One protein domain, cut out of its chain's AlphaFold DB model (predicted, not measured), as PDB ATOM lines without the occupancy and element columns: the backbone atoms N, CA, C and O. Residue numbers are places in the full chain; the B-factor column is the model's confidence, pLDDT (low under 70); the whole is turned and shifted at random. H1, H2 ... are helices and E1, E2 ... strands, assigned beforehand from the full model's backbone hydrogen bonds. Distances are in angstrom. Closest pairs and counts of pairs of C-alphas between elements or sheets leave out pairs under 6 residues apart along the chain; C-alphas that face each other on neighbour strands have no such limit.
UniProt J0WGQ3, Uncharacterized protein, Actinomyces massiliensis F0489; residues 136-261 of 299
ATOM      1  N   GLY A 136     183.526  97.973 170.789       93.69
ATOM      2  CA  GLY A 136     182.406  97.995 171.726       93.69
ATOM      3  C   GLY A 136     182.547  96.949 172.824       93.69
ATOM      4  O   GLY A 136     183.469  96.129 172.802       93.69
ATOM      5  N   ASP A 137     181.647  96.996 173.806       93.31
ATOM      6  CA  ASP A 137     181.672  96.062 174.934       93.31
ATOM      7  C   ASP A 137     181.149  94.667 174.547       93.31
ATOM      8  O   ASP A 137     180.478  94.476 173.530       93.31
ATOM      9  N   GLU A 138     181.432  93.666 175.387       89.31
ATOM     10  CA  GLU A 138     180.908  92.310 175.197       89.31
ATOM     11  C   GLU A 138     179.371  92.312 175.105       89.31
ATOM     12  O   GLU A 138     178.678  92.941 175.908       89.31
ATOM     13  N   GLY A 139     178.836  91.585 174.120       87.12
ATOM     14  CA  GLY A 139     177.395  91.532 173.857       87.12
ATOM     15  C   GLY A 139     176.845  92.746 173.101       87.12
ATOM     16  O   GLY A 139     175.626  92.853 172.972       87.12
ATOM     17  N   MET A 140     177.706  93.641 172.603       91.12
ATOM     18  CA  MET A 140     177.345  94.703 171.659       91.12
ATOM     19  C   MET A 140     177.795  94.359 170.245       91.12
ATOM     20  O   MET A 140     178.848  93.750 170.039       91.12
ATOM     21  N   THR A 141     177.017  94.798 169.264       92.56
ATOM     22  CA  THR A 141     177.351  94.688 167.845       92.56
ATOM     23  C   THR A 141     177.102  96.015 167.148       92.56
ATOM     24  O   THR A 141     176.185  96.747 167.505       92.56
ATOM     25  N   ALA A 142     177.938  96.340 166.165       94.75
ATOM     26  CA  ALA A 142     177.849  97.588 165.421       94.75
ATOM     27  C   ALA A 142     178.177  97.340 163.947       94.75
ATOM     28  O   ALA A 142     179.339  97.131 163.589       94.75
ATOM     29  N   ASP A 143     177.158  97.398 163.097       94.88
ATOM     30  CA  ASP A 143     177.330  97.414 161.648       94.88
ATOM     31  C   ASP A 143     177.348  98.865 161.172       94.88
ATOM     32  O   ASP A 143     176.557  99.685 161.631       94.88
ATOM     33  N   ASN A 144     178.260  99.223 160.265       96.69
ATOM     34  CA  ASN A 144     178.387 100.617 159.850       96.69
ATOM     35  C   ASN A 144     178.687 100.810 158.364       96.69
ATOM     36  O   ASN A 144     179.323  99.987 157.701       96.69
ATOM     37  N   MET A 145     178.250 101.959 157.856       96.88
ATOM     38  CA  MET A 145     178.502 102.432 156.503       96.88
ATOM     39  C   MET A 145     179.168 103.805 156.559       96.88
ATOM     40  O   MET A 145     178.599 104.758 157.094       96.88
ATOM     41  N   GLN A 146     180.364 103.906 155.985       97.50
ATOM     42  CA  GLN A 146     181.114 105.152 155.893       97.50
ATOM     43  C   GLN A 146     180.833 105.849 154.549       97.50
ATOM     44  O   GLN A 146     181.017 105.260 153.485       97.50
ATOM     45  N   TYR A 147     180.392 107.109 154.594       96.44
ATOM     46  CA  TYR A 147     180.070 107.917 153.408       96.44
ATOM     47  C   TYR A 147     181.178 108.915 153.045       96.44
ATOM     48  O   TYR A 147     181.381 109.218 151.870       96.44
ATOM     49  N   SER A 148     181.890 109.424 154.053       96.12
ATOM     50  CA  SER A 148     183.015 110.360 153.929       96.12
ATOM     51  C   SER A 148     184.104 110.001 154.941       96.12
ATOM     52  O   SER A 148     183.808 109.401 155.975       96.12
ATOM     53  N   ASP A 149     185.352 110.373 154.661       95.44
ATOM     54  CA  ASP A 149     186.481 110.251 155.581       95.44
ATOM     55  C   ASP A 149     186.623 111.445 156.538       95.44
ATOM     56  O   ASP A 149     187.551 111.449 157.335       95.44
ATOM     57  N   ASP A 150     185.712 112.424 156.531       96.50
ATOM     58  CA  ASP A 150     185.793 113.624 157.380       96.50
ATOM     59  C   ASP A 150     185.823 113.328 158.889       96.50
ATOM     60  O   ASP A 150     186.534 114.000 159.643       96.50
ATOM     61  N   ALA A 151     185.059 112.333 159.337       97.31
ATOM     62  CA  ALA A 151     185.044 111.852 160.714       97.31
ATOM     63  C   ALA A 151     184.487 110.417 160.785       97.31
ATOM     64  O   ALA A 151     183.825 109.951 159.859       97.31
ATOM     65  N   SER A 152     184.742 109.701 161.877       97.88
ATOM     66  CA  SER A 152     184.235 108.340 162.080       97.88
ATOM     67  C   SER A 152     184.067 108.045 163.568       97.88
ATOM     68  O   SER A 152     184.946 108.362 164.367       97.88
ATOM     69  N   ILE A 153     182.942 107.448 163.946       98.19
ATOM     70  CA  ILE A 153     182.760 106.786 165.236       98.19
ATOM     71  C   ILE A 153     183.594 105.510 165.186       98.19
ATOM     72  O   ILE A 153     183.358 104.648 164.341       98.19
ATOM     73  N   ILE A 154     184.577 105.415 166.077       97.56
ATOM     74  CA  ILE A 154     185.514 104.287 166.146       97.56
ATOM     75  C   ILE A 154     185.248 103.379 167.348       97.56
ATOM     76  O   ILE A 154     185.634 102.214 167.319       97.56
ATOM     77  N   SER A 155     184.560 103.885 168.374       97.81
ATOM     78  CA  SER A 155     184.171 103.102 169.546       97.81
ATOM     79  C   SER A 155     182.830 103.558 170.122       97.81
ATOM     80  O   SER A 155     182.518 104.754 170.103       97.81
ATOM     81  N   ILE A 156     182.055 102.599 170.636       97.12
ATOM     82  CA  ILE A 156     180.816 102.807 171.391       97.12
ATOM     83  C   ILE A 156     180.819 101.894 172.622       97.12
ATOM     84  O   ILE A 156     180.672 100.679 172.511       97.12
ATOM     85  N   HIS A 157     180.906 102.491 173.810       94.94
ATOM     86  CA  HIS A 157     180.843 101.788 175.094       94.94
ATOM     87  C   HIS A 157     179.572 102.145 175.866       94.94
ATOM     88  O   HIS A 157     179.131 103.296 175.839       94.94
ATOM     89  N   ARG A 158     179.009 101.200 176.626       91.56
ATOM     90  CA  ARG A 158     177.861 101.434 177.517       91.56
ATOM     91  C   ARG A 158     178.261 101.269 178.972       91.56
ATOM     92  O   ARG A 158     178.658 100.198 179.424       91.56
ATOM     93  N   ASN A 159     178.009 102.308 179.756       89.38
ATOM     94  CA  ASN A 159     178.084 102.260 181.207       89.38
ATOM     95  C   ASN A 159     176.710 102.575 181.805       89.38
ATOM     96  O   ASN A 159     176.270 103.726 181.842       89.38
ATOM     97  N   GLY A 160     176.002 101.530 182.243       87.25
ATOM     98  CA  GLY A 160     174.619 101.655 182.701       87.25
ATOM     99  C   GLY A 160     173.725 102.202 181.589       87.25
ATOM    100  O   GLY A 160     173.542 101.542 180.569       87.25
ATOM    101  N   CYS A 161     173.200 103.412 181.792       88.31
ATOM    102  CA  CYS A 161     172.344 104.109 180.831       88.31
ATOM    103  C   CYS A 161     173.083 105.122 179.955       88.31
ATOM    104  O   CYS A 161     172.441 105.814 179.178       88.31
ATOM    105  N   VAL A 162     174.406 105.239 180.076       91.06
ATOM    106  CA  VAL A 162     175.204 106.194 179.303       91.06
ATOM    107  C   VAL A 162     175.984 105.453 178.227       91.06
ATOM    108  O   VAL A 162     176.734 104.524 178.523       91.06
ATOM    109  N   LEU A 163     175.825 105.894 176.987       94.12
ATOM    110  CA  LEU A 163     176.675 105.553 175.858       94.12
ATOM    111  C   LEU A 163     177.816 106.560 175.767       94.12
ATOM    112  O   LEU A 163     177.601 107.764 175.903       94.12
ATOM    113  N   THR A 164     179.022 106.058 175.544       96.38
ATOM    114  CA  THR A 164     180.230 106.844 175.303       96.38
ATOM    115  C   THR A 164     180.737 106.522 173.908       96.38
ATOM    116  O   THR A 164     181.041 105.370 173.616       96.38
ATOM    117  N   PHE A 165     180.826 107.541 173.065       97.69
ATOM    118  CA  PHE A 165     181.366 107.472 171.716       97.69
ATOM    119  C   PHE A 165     182.797 107.992 171.719       97.69
ATOM    120  O   PHE A 165     183.075 109.025 172.332       97.69
ATOM    121  N   GLU A 166     183.675 107.344 170.965       97.69
ATOM    122  CA  GLU A 166     184.928 107.949 170.524       97.69
ATOM    123  C   GLU A 166     184.828 108.254 169.033       97.69
ATOM    124  O   GLU A 166     184.594 107.365 168.212       97.69
ATOM    125  N   VAL A 167     184.977 109.531 168.686       98.00
ATOM    126  CA  VAL A 167     184.859 110.024 167.314       98.00
ATOM    127  C   VAL A 167     186.219 110.498 166.835       98.00
ATOM    128  O   VAL A 167     186.732 111.509 167.313       98.00
ATOM    129  N   GLN A 168     186.799 109.796 165.865       97.81
ATOM    130  CA  GLN A 168     187.978 110.257 165.146       97.81
ATOM    131  C   GLN A 168     187.567 111.356 164.163       97.81
ATOM    132  O   GLN A 168     186.872 111.101 163.184       97.81
ATOM    133  N   VAL A 169     188.028 112.579 164.404       97.50
ATOM    134  CA  VAL A 169     187.844 113.730 163.518       97.50
ATOM    135  C   VAL A 169     189.057 113.813 162.596       97.50
ATOM    136  O   VAL A 169     190.179 113.984 163.067       97.50
ATOM    137  N   ASN A 170     188.871 113.670 161.284       96.56
ATOM    138  CA  ASN A 170     189.961 113.747 160.302       96.56
ATOM    139  C   ASN A 170     190.031 115.138 159.666       96.56
ATOM    140  O   ASN A 170     191.122 115.676 159.470       96.56
ATOM    141  N   THR A 171     188.870 115.749 159.438       97.31
ATOM    142  CA  THR A 171     188.721 117.137 158.997       97.31
ATOM    143  C   THR A 171     188.272 117.988 160.184       97.31
ATOM    144  O   THR A 171     187.301 117.669 160.851       97.31
ATOM    145  N   ALA A 172     188.973 119.084 160.489       97.00
ATOM    146  CA  ALA A 172     188.560 119.963 161.588       97.00
ATOM    147  C   ALA A 172     187.155 120.529 161.321       97.00
ATOM    148  O   ALA A 172     186.909 121.089 160.250       97.00
ATOM    149  N   GLY A 173     186.255 120.428 162.297       95.81
ATOM    150  CA  GLY A 173     184.863 120.797 162.075       95.81
ATOM    151  C   GLY A 173     183.951 120.623 163.281       95.81
ATOM    152  O   GLY A 173     184.369 120.215 164.366       95.81
ATOM    153  N   ALA A 174     182.687 120.970 163.052       96.50
ATOM    154  CA  ALA A 174     181.576 120.671 163.939       96.50
ATOM    155  C   ALA A 174     180.704 119.603 163.277       96.50
ATOM    156  O   ALA A 174     180.301 119.735 162.119       96.50
ATOM    157  N   TYR A 175     180.424 118.568 164.044       97.94
ATOM    158  CA  TYR A 175     179.676 117.386 163.676       97.94
ATOM    159  C   TYR A 175     178.557 117.178 164.690       97.94
ATOM    160  O   TYR A 175     178.582 117.734 165.790       97.94
ATOM    161  N   ASN A 176     177.575 116.360 164.338       97.31
ATOM    162  CA  ASN A 176     176.595 115.872 165.295       97.31
ATOM    163  C   ASN A 176     176.328 114.386 165.071       97.31
ATOM    164  O   ASN A 176     176.383 113.911 163.941       97.31
ATOM    165  N   ILE A 177     176.040 113.663 166.146       98.12
ATOM    166  CA  ILE A 177     175.517 112.301 166.092       98.12
ATOM    167  C   ILE A 177     174.014 112.405 166.327       98.12
ATOM    168  O   ILE A 177     173.576 112.707 167.437       98.12
ATOM    169  N   ALA A 178     173.220 112.185 165.286       96.56
ATOM    170  CA  ALA A 178     171.783 112.007 165.420       96.56
ATOM    171  C   ALA A 178     171.504 110.593 165.943       96.56
ATOM    172  O   ALA A 178     171.980 109.620 165.359       96.56
ATOM    173  N   VAL A 179     170.737 110.494 167.028       95.06
ATOM    174  CA  VAL A 179     170.358 109.225 167.657       95.06
ATOM    175  C   VAL A 179     168.921 108.900 167.281       95.06
ATOM    176  O   VAL A 179     168.024 109.709 167.536       95.06
ATOM    177  N   TRP A 180     168.716 107.733 166.684       93.25
ATOM    178  CA  TRP A 180     167.444 107.262 166.158       93.25
ATOM    179  C   TRP A 180     167.030 105.964 166.840       93.25
ATOM    180  O   TRP A 180     167.841 105.062 167.023       93.25
ATOM    181  N   ASP A 181     165.758 105.900 167.201       89.12
ATOM    182  CA  ASP A 181     165.105 104.770 167.852       89.12
ATOM    183  C   ASP A 181     163.798 104.512 167.101       89.12
ATOM    184  O   ASP A 181     163.031 105.451 166.867       89.12
ATOM    185  N   ASP A 182     163.592 103.285 166.628       86.50
ATOM    186  CA  ASP A 182     162.408 102.875 165.859       86.50
ATOM    187  C   ASP A 182     162.048 103.835 164.694       86.50
ATOM    188  O   ASP A 182     160.887 104.137 164.401       86.50
ATOM    189  N   GLY A 183     163.074 104.359 164.011       88.00
ATOM    190  CA  GLY A 183     162.920 105.293 162.890       88.00
ATOM    191  C   GLY A 183     162.547 106.729 163.284       88.00
ATOM    192  O   GLY A 183     162.243 107.542 162.407       88.00
ATOM    193  N   VAL A 184     162.598 107.075 164.574       89.25
ATOM    194  CA  VAL A 184     162.381 108.428 165.104       89.25
ATOM    195  C   VAL A 184     163.664 108.961 165.730       89.25
ATOM    196  O   VAL A 184     164.298 108.302 166.548       89.25
ATOM    197  N   GLN A 185     164.048 110.192 165.391       91.88
ATOM    198  CA  GLN A 185     165.188 110.833 166.038       91.88
ATOM    199  C   GLN A 185     164.827 111.213 167.480       91.88
ATOM    200  O   GLN A 185     163.969 112.068 167.710       91.88
ATOM    201  N   VAL A 186     165.509 110.605 168.444       89.12
ATOM    202  CA  VAL A 186     165.288 110.808 169.884       89.12
ATOM    203  C   VAL A 186     166.374 111.655 170.541       89.12
ATOM    204  O   VAL A 186     166.189 112.144 171.655       89.12
ATOM    205  N   GLY A 187     167.497 111.870 169.855       90.69
ATOM    206  CA  GLY A 187     168.622 112.610 170.408       90.69
ATOM    207  C   GLY A 187     169.542 113.219 169.362       90.69
ATOM    208  O   GLY A 187     169.512 112.896 168.173       90.69
ATOM    209  N   THR A 188     170.371 114.151 169.822       93.56
ATOM    210  CA  THR A 188     171.496 114.699 169.061       93.56
ATOM    211  C   THR A 188     172.654 114.943 170.015       93.56
ATOM    212  O   THR A 188     172.445 115.485 171.100       93.56
ATOM    213  N   VAL A 189     173.858 114.552 169.610       94.94
ATOM    214  CA  VAL A 189     175.098 114.789 170.349       94.94
ATOM    215  C   VAL A 189     176.027 115.646 169.505       94.94
ATOM    216  O   VAL A 189     176.469 115.202 168.449       94.94
ATOM    217  N   ASP A 190     176.331 116.859 169.956       95.81
ATOM    218  CA  ASP A 190     177.276 117.734 169.262       95.81
ATOM    219  C   ASP A 190     178.719 117.269 169.494       95.81
ATOM    220  O   ASP A 190     179.123 116.976 170.618       95.81
ATOM    221  N   VAL A 191     179.515 117.237 168.426       95.44
ATOM    222  CA  VAL A 191     180.919 116.818 168.431       95.44
ATOM    223  C   VAL A 191     181.739 117.870 167.698       95.44
ATOM    224  O   VAL A 191     181.490 118.174 166.537       95.44
ATOM    225  N   SER A 192     182.750 118.435 168.346       92.62
ATOM    226  CA  SER A 192     183.658 119.391 167.707       92.62
ATOM    227  C   SER A 192     185.095 119.043 168.042       92.62
ATOM    228  O   SER A 192     185.405 118.856 169.218       92.62
ATOM    229  N   GLY A 193     185.960 119.005 167.033       92.62
ATOM    230  CA  GLY A 193     187.366 118.650 167.206       92.62
ATOM    231  C   GLY A 193     188.251 119.205 166.097       92.62
ATOM    232  O   GLY A 193     187.784 119.608 165.026       92.62
ATOM    233  N   GLY A 194     189.552 119.250 166.371       94.75
ATOM    234  CA  GLY A 194     190.575 119.510 165.369       94.75
ATOM    235  C   GLY A 194     190.821 118.305 164.456       94.75
ATOM    236  O   GLY A 194     190.434 117.177 164.746       94.75
ATOM    237  N   ALA A 195     191.515 118.540 163.341       95.25
ATOM    238  CA  ALA A 195     191.933 117.470 162.440       95.25
ATOM    239  C   ALA A 195     192.912 116.511 163.146       95.25
ATOM    240  O   ALA A 195     193.929 116.940 163.698       95.25
ATOM    241  N   GLY A 196     192.620 115.214 163.092       93.81
ATOM    242  CA  GLY A 196     193.376 114.146 163.748       93.81
ATOM    243  C   GLY A 196     193.086 113.980 165.244       93.81
ATOM    244  O   GLY A 196     193.839 113.280 165.923       93.81
ATOM    245  N   GLU A 197     192.046 114.623 165.774       96.06
ATOM    246  CA  GLU A 197     191.634 114.517 167.176       96.06
ATOM    247  C   GLU A 197     190.636 113.373 167.380       96.06
ATOM    248  O   GLU A 197     189.817 113.108 166.505       96.06
ATOM    249  N   VAL A 198     190.686 112.709 168.538       96.94
ATOM    250  CA  VAL A 198     189.623 111.791 168.967       96.94
ATOM    251  C   VAL A 198     188.801 112.501 170.025       96.94
ATOM    252  O   VAL A 198     189.331 112.879 171.065       96.94
ATOM    253  N   VAL A 199     187.518 112.708 169.759       96.94
ATOM    254  CA  VAL A 199     186.598 113.393 170.668       96.94
ATOM    255  C   VAL A 199     185.747 112.352 171.377       96.94
ATOM    256  O   VAL A 199     185.130 111.508 170.731       96.94
ATOM    257  N   THR A 200     185.686 112.431 172.703       96.62
ATOM    258  CA  THR A 200     184.774 111.611 173.497       96.62
ATOM    259  C   THR A 200     183.440 112.328 173.607       96.62
ATOM    260  O   THR A 200     183.393 113.474 174.058       96.62
ATOM    261  N   ALA A 201     182.356 111.662 173.231       95.12
ATOM    262  CA  ALA A 201     181.003 112.189 173.330       95.12
ATOM    263  C   ALA A 201     180.116 111.234 174.129       95.12
ATOM    264  O   ALA A 201     180.373 110.036 174.167       95.12
ATOM    265  N   THR A 202     179.082 111.746 174.789       95.06
ATOM    266  CA  THR A 202     178.211 110.936 175.649       95.06
ATOM    267  C   THR A 202     176.740 111.159 175.345       95.06
ATOM    268  O   THR A 202     176.324 112.268 175.006       95.06
ATOM    269  N   TYR A 203     175.957 110.092 175.482       93.56
ATOM    270  CA  TYR A 203     174.508 110.102 175.337       93.56
ATOM    271  C   TYR A 203     173.862 109.229 176.407       93.56
ATOM    272  O   TYR A 203     174.195 108.059 176.556       93.56
ATOM    273  N   THR A 204     172.908 109.783 177.142       90.56
ATOM    274  CA  THR A 204     172.072 109.018 178.074       90.56
ATOM    275  C   THR A 204     170.886 108.400 177.335       90.56
ATOM    276  O   THR A 204     170.089 109.109 176.733       90.56
ATOM    277  N   MET A 205     170.747 107.080 177.402       86.69
ATOM    278  CA  MET A 205     169.686 106.337 176.731       86.69
ATOM    279  C   MET A 205     168.300 106.685 177.294       86.69
ATOM    280  O   MET A 205     168.105 106.725 178.511       86.69
ATOM    281  N   GLY A 206     167.337 106.907 176.397       76.62
ATOM    282  CA  GLY A 206     165.948 107.241 176.722       76.62
ATOM    283  C   GLY A 206     165.017 106.026 176.726       76.62
ATOM    284  O   GLY A 206     165.315 105.011 176.121       76.62
ATOM    285  N   ALA A 207     163.866 106.139 177.388       64.75
ATOM    286  CA  ALA A 207     162.990 105.036 177.808       64.75
ATOM    287  C   ALA A 207     162.369 104.108 176.728       64.75
ATOM    288  O   ALA A 207     161.646 103.193 177.117       64.75
ATOM    289  N   ASN A 208     162.605 104.316 175.428       65.88
ATOM    290  CA  ASN A 208     161.855 103.642 174.350       65.88
ATOM    291  C   ASN A 208     162.645 102.590 173.545       65.88
ATOM    292  O   ASN A 208     162.044 101.821 172.801       65.88
ATOM    293  N   VAL A 209     163.951 102.470 173.771       68.19
ATOM    294  CA  VAL A 209     164.808 101.514 173.049       68.19
ATOM    295  C   VAL A 209     164.450 100.071 173.359       68.19
ATOM    296  O   VAL A 209     164.188  99.726 174.516       68.19
ATOM    297  N   GLY A 210     164.544  99.193 172.360       65.06
ATOM    298  CA  GLY A 210     164.298  97.765 172.559       65.06
ATOM    299  C   GLY A 210     162.814  97.406 172.569       65.06
ATOM    300  O   GLY A 210     162.490  96.247 172.841       65.06
ATOM    301  N   THR A 211     161.916  98.372 172.334       70.06
ATOM    302  CA  THR A 211     160.466  98.137 172.354       70.06
ATOM    303  C   THR A 211     159.942  97.606 171.023       70.06
ATOM    304  O   THR A 211     159.152  96.656 171.045       70.06
ATOM    305  N   GLU A 212     160.412  98.135 169.889       76.94
ATOM    306  CA  GLU A 212     160.090  97.605 168.558       76.94
ATOM    307  C   GLU A 212     161.324  97.018 167.857       76.94
ATOM    308  O   GLU A 212     161.251  95.889 167.358       76.94
ATOM    309  N   ALA A 213     162.460  97.715 167.887       79.69
ATOM    310  CA  ALA A 213     163.757  97.220 167.440       79.69
ATOM    311  C   ALA A 213     164.776  97.191 168.583       79.69
ATOM    312  O   ALA A 213     164.681  97.922 169.570       79.69
ATOM    313  N   TRP A 214     165.753  96.295 168.473       84.81
ATOM    314  CA  TRP A 214     166.879  96.288 169.398       84.81
ATOM    315  C   TRP A 214     167.822  97.442 169.057       84.81
ATOM    316  O   TRP A 214     168.018  97.758 167.891       84.81
ATOM    317  N   GLY A 215     168.387  98.067 170.092       89.12
ATOM    318  CA  GLY A 215     169.476  99.019 169.911       89.12
ATOM    319  C   GLY A 215     169.077 100.399 169.377       89.12
ATOM    320  O   GLY A 215     167.963 100.866 169.582       89.12
ATOM    321  N   TYR A 216     170.047 101.081 168.775       92.81
ATOM    322  CA  TYR A 216     169.927 102.432 168.232       92.81
ATOM    323  C   TYR A 216     170.571 102.514 166.856       92.81
ATOM    324  O   TYR A 216     171.603 101.900 166.586       92.81
ATOM    325  N   ASP A 217     170.044 103.431 166.059       94.62
ATOM    326  CA  ASP A 217     170.672 103.908 164.843       94.62
ATOM    327  C   ASP A 217     171.388 105.241 165.111       94.62
ATOM    328  O   ASP A 217     170.800 106.206 165.610       94.62
ATOM    329  N   PHE A 218     172.665 105.333 164.745       97.38
ATOM    330  CA  PHE A 218     173.441 106.567 164.838       97.38
ATOM    331  C   PHE A 218     173.799 107.090 163.451       97.38
ATOM    332  O   PHE A 218     174.347 106.369 162.619       97.38
ATOM    333  N   VAL A 219     173.553 108.379 163.217       98.25
ATOM    334  CA  VAL A 219     174.016 109.077 162.011       98.25
ATOM    335  C   VAL A 219     174.972 110.188 162.420       98.25
ATOM    336  O   VAL A 219     174.550 111.182 163.009       98.25
ATOM    337  N   LEU A 220     176.254 110.039 162.095       98.44
ATOM    338  CA  LEU A 220     177.238 111.110 162.224       98.44
ATOM    339  C   LEU A 220     177.108 112.045 161.019       98.44
ATOM    340  O   LEU A 220     177.240 111.593 159.882       98.44
ATOM    341  N   ASN A 221     176.896 113.338 161.252       98.12
ATOM    342  CA  ASN A 221     176.710 114.341 160.205       98.12
ATOM    343  C   ASN A 221     177.745 115.463 160.282       98.12
ATOM    344  O   ASN A 221     178.094 115.931 161.366       98.12
ATOM    345  N   ALA A 222     178.144 115.965 159.114       97.06
ATOM    346  CA  ALA A 222     178.777 117.264 158.933       97.06
ATOM    347  C   ALA A 222     177.704 118.256 158.452       97.06
ATOM    348  O   ALA A 222     177.339 118.293 157.273       97.06
ATOM    349  N   GLY A 223     177.136 119.030 159.380       93.50
ATOM    350  CA  GLY A 223     175.927 119.812 159.102       93.50
ATOM    351  C   GLY A 223     174.746 118.896 158.762       93.50
ATOM    352  O   GLY A 223     174.350 118.083 159.588       93.50
ATOM    353  N   GLU A 224     174.199 119.023 157.550       91.50
ATOM    354  CA  GLU A 224     173.103 118.180 157.030       91.50
ATOM    355  C   GLU A 224     173.603 116.992 156.184       91.50
ATOM    356  O   GLU A 224     172.804 116.246 155.622       91.50
ATOM    357  N   THR A 225     174.924 116.826 156.047       96.62
ATOM    358  CA  THR A 225     175.514 115.786 155.192       96.62
ATOM    359  C   THR A 225     175.918 114.574 156.034       96.62
ATOM    360  O   THR A 225     176.728 114.745 156.950       96.62
ATOM    361  N   PRO A 226     175.421 113.359 155.734       96.75
ATOM    362  CA  PRO A 226     175.810 112.160 156.464       96.75
ATOM    363  C   PRO A 226     177.268 111.795 156.173       96.75
ATOM    364  O   PRO A 226     177.706 111.758 155.024       96.75
ATOM    365  N   VAL A 227     178.010 111.514 157.238       97.81
ATOM    366  CA  VAL A 227     179.417 111.099 157.223       97.81
ATOM    367  C   VAL A 227     179.524 109.602 157.490       97.81
ATOM    368  O   VAL A 227     180.229 108.908 156.760       97.81
ATOM    369  N   GLN A 228     178.783 109.096 158.477       98.38
ATOM    370  CA  GLN A 228     178.732 107.678 158.830       98.38
ATOM    371  C   GLN A 228     177.335 107.315 159.335       98.38
ATOM    372  O   GLN A 228     176.701 108.107 160.031       98.38
ATOM    373  N   TYR A 229     176.884 106.108 159.017       97.94
ATOM    374  CA  TYR A 229     175.739 105.472 159.659       97.94
ATOM    375  C   TYR A 229     176.207 104.249 160.448       97.94
ATOM    376  O   TYR A 229     177.044 103.498 159.949       97.94
ATOM    377  N   VAL A 230     175.664 104.051 161.647       97.88
ATOM    378  CA  VAL A 230     175.943 102.910 162.524       97.88
ATOM    379  C   VAL A 230     174.618 102.323 163.006       97.88
ATOM    380  O   VAL A 230     173.873 103.014 163.693       97.88
ATOM    381  N   ASN A 231     174.354 101.061 162.676       95.44
ATOM    382  CA  ASN A 231     173.323 100.248 163.316       95.44
ATOM    383  C   ASN A 231     173.960  99.555 164.523       95.44
ATOM    384  O   ASN A 231     174.844  98.709 164.350       95.44
ATOM    385  N   TRP A 232     173.572  99.956 165.729       94.75
ATOM    386  CA  TRP A 232     174.168  99.475 166.969       94.75
ATOM    387  C   TRP A 232     173.157  98.700 167.802       94.75
ATOM    388  O   TRP A 232     172.099  99.212 168.146       94.75
ATOM    389  N   ASP A 233     173.542  97.500 168.213       91.81
ATOM    390  CA  ASP A 233     172.714  96.527 168.913       91.81
ATOM    391  C   ASP A 233     173.401  96.052 170.199       91.81
ATOM    392  O   ASP A 233     174.632  96.031 170.301       91.81
ATOM    393  N   PHE A 234     172.615  95.622 171.192       87.94
ATOM    394  CA  PHE A 234     173.153  95.006 172.406       87.94
ATOM    395  C   PHE A 234     172.210  93.979 173.049       87.94
ATOM    396  O   PHE A 234     170.985  94.108 173.003       87.94
ATOM    397  N   GLU A 235     172.790  92.963 173.695       83.12
ATOM    398  CA  GLU A 235     172.045  91.902 174.381       83.12
ATOM    399  C   GLU A 235     171.268  92.428 175.606       83.12
ATOM    400  O   GLU A 235     171.792  93.195 176.420       83.12
ATOM    401  N   GLY A 236     170.014  91.984 175.761       76.25
ATOM    402  CA  GLY A 236     169.152  92.356 176.891       76.25
ATOM    403  C   GLY A 236     168.631  93.795 176.828       76.25
ATOM    404  O   GLY A 236     168.413  94.426 177.867       76.25
ATOM    405  N   SER A 237     168.481  94.343 175.618       75.69
ATOM    406  CA  SER A 237     168.055  95.726 175.401       75.69
ATOM    407  C   SER A 237     166.728  96.054 176.080       75.69
ATOM    408  O   SER A 237     166.664  97.034 176.814       75.69
ATOM    409  N   ALA A 238     165.713  95.196 175.993       73.88
ATOM    410  CA  ALA A 238     164.438  95.424 176.677       73.88
ATOM    411  C   ALA A 238     164.580  95.555 178.214       73.88
ATOM    412  O   ALA A 238     163.975  96.435 178.841       73.88
ATOM    413  N   GLU A 239     165.400  94.714 178.853       77.62
ATOM    414  CA  GLU A 239     165.599  94.718 180.305       77.62
ATOM    415  C   GLU A 239     166.445  95.905 180.775       77.62
ATOM    416  O   GLU A 239     166.113  96.545 181.777       77.62
ATOM    417  N   VAL A 240     167.527  96.215 180.058       78.25
ATOM    418  CA  VAL A 240     168.383  97.377 180.343       78.25
ATOM    419  C   VAL A 240     167.590  98.666 180.172       78.25
ATOM    420  O   VAL A 240     167.704  99.582 180.985       78.25
ATOM    421  N   MET A 241     166.718  98.731 179.173       76.06
ATOM    422  CA  MET A 241     165.955  99.941 178.891       76.06
ATOM    423  C   MET A 241     164.806 100.145 179.863       76.06
ATOM    424  O   MET A 241     164.560 101.275 180.278       76.06
ATOM    425  N   THR A 242     164.215  99.063 180.370       75.12
ATOM    426  CA  THR A 242     163.328  99.136 181.539       75.12
ATOM    427  C   THR A 242     164.041  99.767 182.746       75.12
ATOM    428  O   THR A 242     163.436 100.551 183.481       75.12
ATOM    429  N   GLN A 243     165.334  99.481 182.947       74.00
ATOM    430  CA  GLN A 243     166.125 100.095 184.024       74.00
ATOM    431  C   GLN A 243     166.419 101.575 183.749       74.00
ATOM    432  O   GLN A 243     166.316 102.389 184.665       74.00
ATOM    433  N   CYS A 244     166.718 101.940 182.501       79.19
ATOM    434  CA  CYS A 244     166.966 103.331 182.121       79.19
ATOM    435  C   CYS A 244     165.699 104.198 182.147       79.19
ATOM    436  O   CYS A 244     165.752 105.346 182.582       79.19
ATOM    437  N   ALA A 245     164.537 103.632 181.808       66.56
ATOM    438  CA  ALA A 245     163.233 104.288 181.903       66.56
ATOM    439  C   ALA A 245     162.793 104.563 183.353       66.56
ATOM    440  O   ALA A 245     162.127 105.562 183.633       66.56
ATOM    441  N   ALA A 246     163.169 103.697 184.302       59.09
ATOM    442  CA  ALA A 246     162.796 103.829 185.712       59.09
ATOM    443  C   ALA A 246     163.457 105.030 186.430       59.09
ATOM    444  O   ALA A 246     163.067 105.355 187.554       59.09
ATOM    445  N   GLY A 247     164.423 105.705 185.791       54.81
ATOM    446  CA  GLY A 247     165.128 106.885 186.311       54.81
ATOM    447  C   GLY A 247     164.354 108.216 186.269       54.81
ATOM    448  O   GLY A 247     164.803 109.174 186.895       54.81
ATOM    449  N   GLY A 248     163.190 108.290 185.609       38.78
ATOM    450  CA  GLY A 248     162.342 109.498 185.545       38.78
ATOM    451  C   GLY A 248     162.284 110.170 184.159       38.78
ATOM    452  O   GLY A 248     163.098 109.859 183.298       38.78
ATOM    453  N   PRO A 249     161.283 111.042 183.906       45.78
ATOM    454  CA  PRO A 249     160.729 111.282 182.569       45.78
ATOM    455  C   PRO A 249     161.529 112.285 181.727       45.78
ATOM    456  O   PRO A 249     162.020 113.267 182.274       45.78
ATOM    457  N   GLU A 250     161.554 112.054 180.403       45.19
ATOM    458  CA  GLU A 250     161.707 113.025 179.289       45.19
ATOM    459  C   GLU A 250     162.642 114.234 179.515       45.19
ATOM    460  O   GLU A 250     162.400 115.335 179.017       45.19
ATOM    461  N   ALA A 251     163.741 114.061 180.243       39.97
ATOM    462  CA  ALA A 251     164.846 114.998 180.154       39.97
ATOM    463  C   ALA A 251     165.638 114.636 178.890       39.97
ATOM    464  O   ALA A 251     165.918 113.447 178.697       39.97
ATOM    465  N   PRO A 252     166.004 115.604 178.024       43.72
ATOM    466  CA  PRO A 252     166.997 115.323 177.002       43.72
ATOM    467  C   PRO A 252     168.212 114.744 177.718       43.72
ATOM    468  O   PRO A 252     168.612 115.251 178.771       43.72
ATOM    469  N   ALA A 253     168.726 113.650 177.166       53.66
ATOM    470  CA  ALA A 253     169.960 113.032 177.597       53.66
ATOM    471  C   ALA A 253     170.979 114.106 177.999       53.66
ATOM    472  O   ALA A 253     171.143 115.092 177.280       53.66
ATOM    473  N   GLU A 254     171.653 113.958 179.141       52.22
ATOM    474  CA  GLU A 254     172.792 114.829 179.416       52.22
ATOM    475  C   GLU A 254     173.852 114.520 178.354       52.22
ATOM    476  O   GLU A 254     174.318 113.384 178.239       52.22
ATOM    477  N   VAL A 255     174.144 115.516 177.519       56.44
ATOM    478  CA  VAL A 255     175.079 115.411 176.403       56.44
ATOM    479  C   VAL A 255     176.324 116.196 176.764       56.44
ATOM    480  O   VAL A 255     176.266 117.407 176.984       56.44
ATOM    481  N   THR A 256     177.466 115.519 176.787       73.12
ATOM    482  CA  THR A 256     178.765 116.185 176.894       73.12
ATOM    483  C   THR A 256     179.724 115.634 175.855       73.12
ATOM    484  O   THR A 256     179.780 114.424 175.630       73.12
ATOM    485  N   ALA A 257     180.483 116.533 175.232       68.69
ATOM    486  CA  ALA A 257     181.599 116.192 174.368       68.69
ATOM    487  C   ALA A 257     182.866 116.852 174.907       68.69
ATOM    488  O   ALA A 257     182.872 118.035 175.252       68.69
ATOM    489  N   THR A 258     183.935 116.071 175.007       76.62
ATOM    490  CA  THR A 258     185.252 116.534 175.429       76.62
ATOM    491  C   THR A 258     186.287 116.069 174.421       76.62
ATOM    492  O   THR A 258     186.381 114.887 174.100       76.62
ATOM    493  N   ALA A 259     187.081 117.025 173.954       69.25
ATOM    494  CA  ALA A 259     188.296 116.799 173.193       69.25
ATOM    495  C   ALA A 259     189.222 115.798 173.907       69.25
ATOM    496  O   ALA A 259     189.735 116.092 174.992       69.25
ATOM    497  N   GLY A 260     189.424 114.617 173.325       50.69
ATOM    498  CA  GLY A 260     190.349 113.606 173.825       50.69
ATOM    499  C   GLY A 260     191.767 113.849 173.306       50.69
ATOM    500  O   GLY A 260     191.993 114.386 172.219       50.69
ATOM    501  N   ALA A 261     192.769 113.462 174.097       46.72
ATOM    502  CA  ALA A 261     194.152 113.487 173.633       46.72
ATOM    503  C   ALA A 261     194.332 112.470 172.492       46.72
ATOM    504  O   ALA A 261     193.811 111.362 172.564       46.72
TER     505      ALA A 261
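This is residues 136 to 261 of the 299 residues of an uncharacterized protein of Actinomyces massiliensis F0489 (UniProt J0WGQ3). This is a sandwich of two strongly twisted sheets, partly crossed: E1, E8, E7, E4 and E5 make one layer, E2, E3, E6 and E9 the other. The short helix H1 sits at one end, and a long link leads from it back to E9, at an edge of the smaller sheet. The printed part has 126 residues, with named elements in the order E1 to E8, H1, E9; both sheets are antiparallel throughout and the class is mostly strand. The whole is compact, with a radius of gyration of the C-alphas of 13.9 A and spans of 39 by 28 by 25 A.

Start at E1, residues 140 to 146, an edge strand antiparallel to E8, residues 225 to 234; look for N 143 and O 231, 2.9 A apart. E2, residues 151 to 159, and E3, residues 162 to 169, form a hairpin, with N 157 and O 164 at 2.9 A. E4, residues 173 to 181, and E5, residues 184 to 193, form another, with N 177 and O 189 at 2.8 A; E5 bends by 51 degrees at residue 187. E6, residues 197 to 204, is antiparallel to E3, with N 165 and O 201 at 2.8 A. E7, residues 216 to 222, is antiparallel to E4, with N 219 and O 178 at 2.9 A, and forms a hairpin with E8, with N 218 and O 230 at 2.8 A. The two sheets are a sandwich, face to face, with best planes 19 degrees apart and strands at 29 degrees; the closest C-alphas of E2 and E8 are Ser 152 and Gln 228, 6.4 A apart. H1, residues 237 to 245, is on neither sheet; every O i to N i+4 pair in it is within hydrogen-bond range. E9, residues 257 to 260, is antiparallel to E6, with N 258 and O 200 at 2.8 A.

Find C-alpha 140 at (177.345, 94.703, 171.659), where E1 begins; it runs 19.3 A. E2 measures 23.7 A, E3 21.6 A, E4 26.1 A, E5 27.1 A, E6 23.1 A, E7 19.6 A and E8 27.1 A. H1 begins at C-alpha 237, (168.055, 95.726, 175.401), and covers 11.8 A; E9, 9.1 A long, ends at C-alpha 260, (190.349, 113.606, 173.825).

The C-alphas of Ala 195 and Ala 246 are the two farthest apart, 39.7 A. The printed part has no cut. The links E6 to E7 and H1 to E9 are long, each of 11 residues. Look for pLDDT under 70 at residues 207 to 210, 245 to 255, 257 and 259 to 261; the mean of the printed part is 86.3.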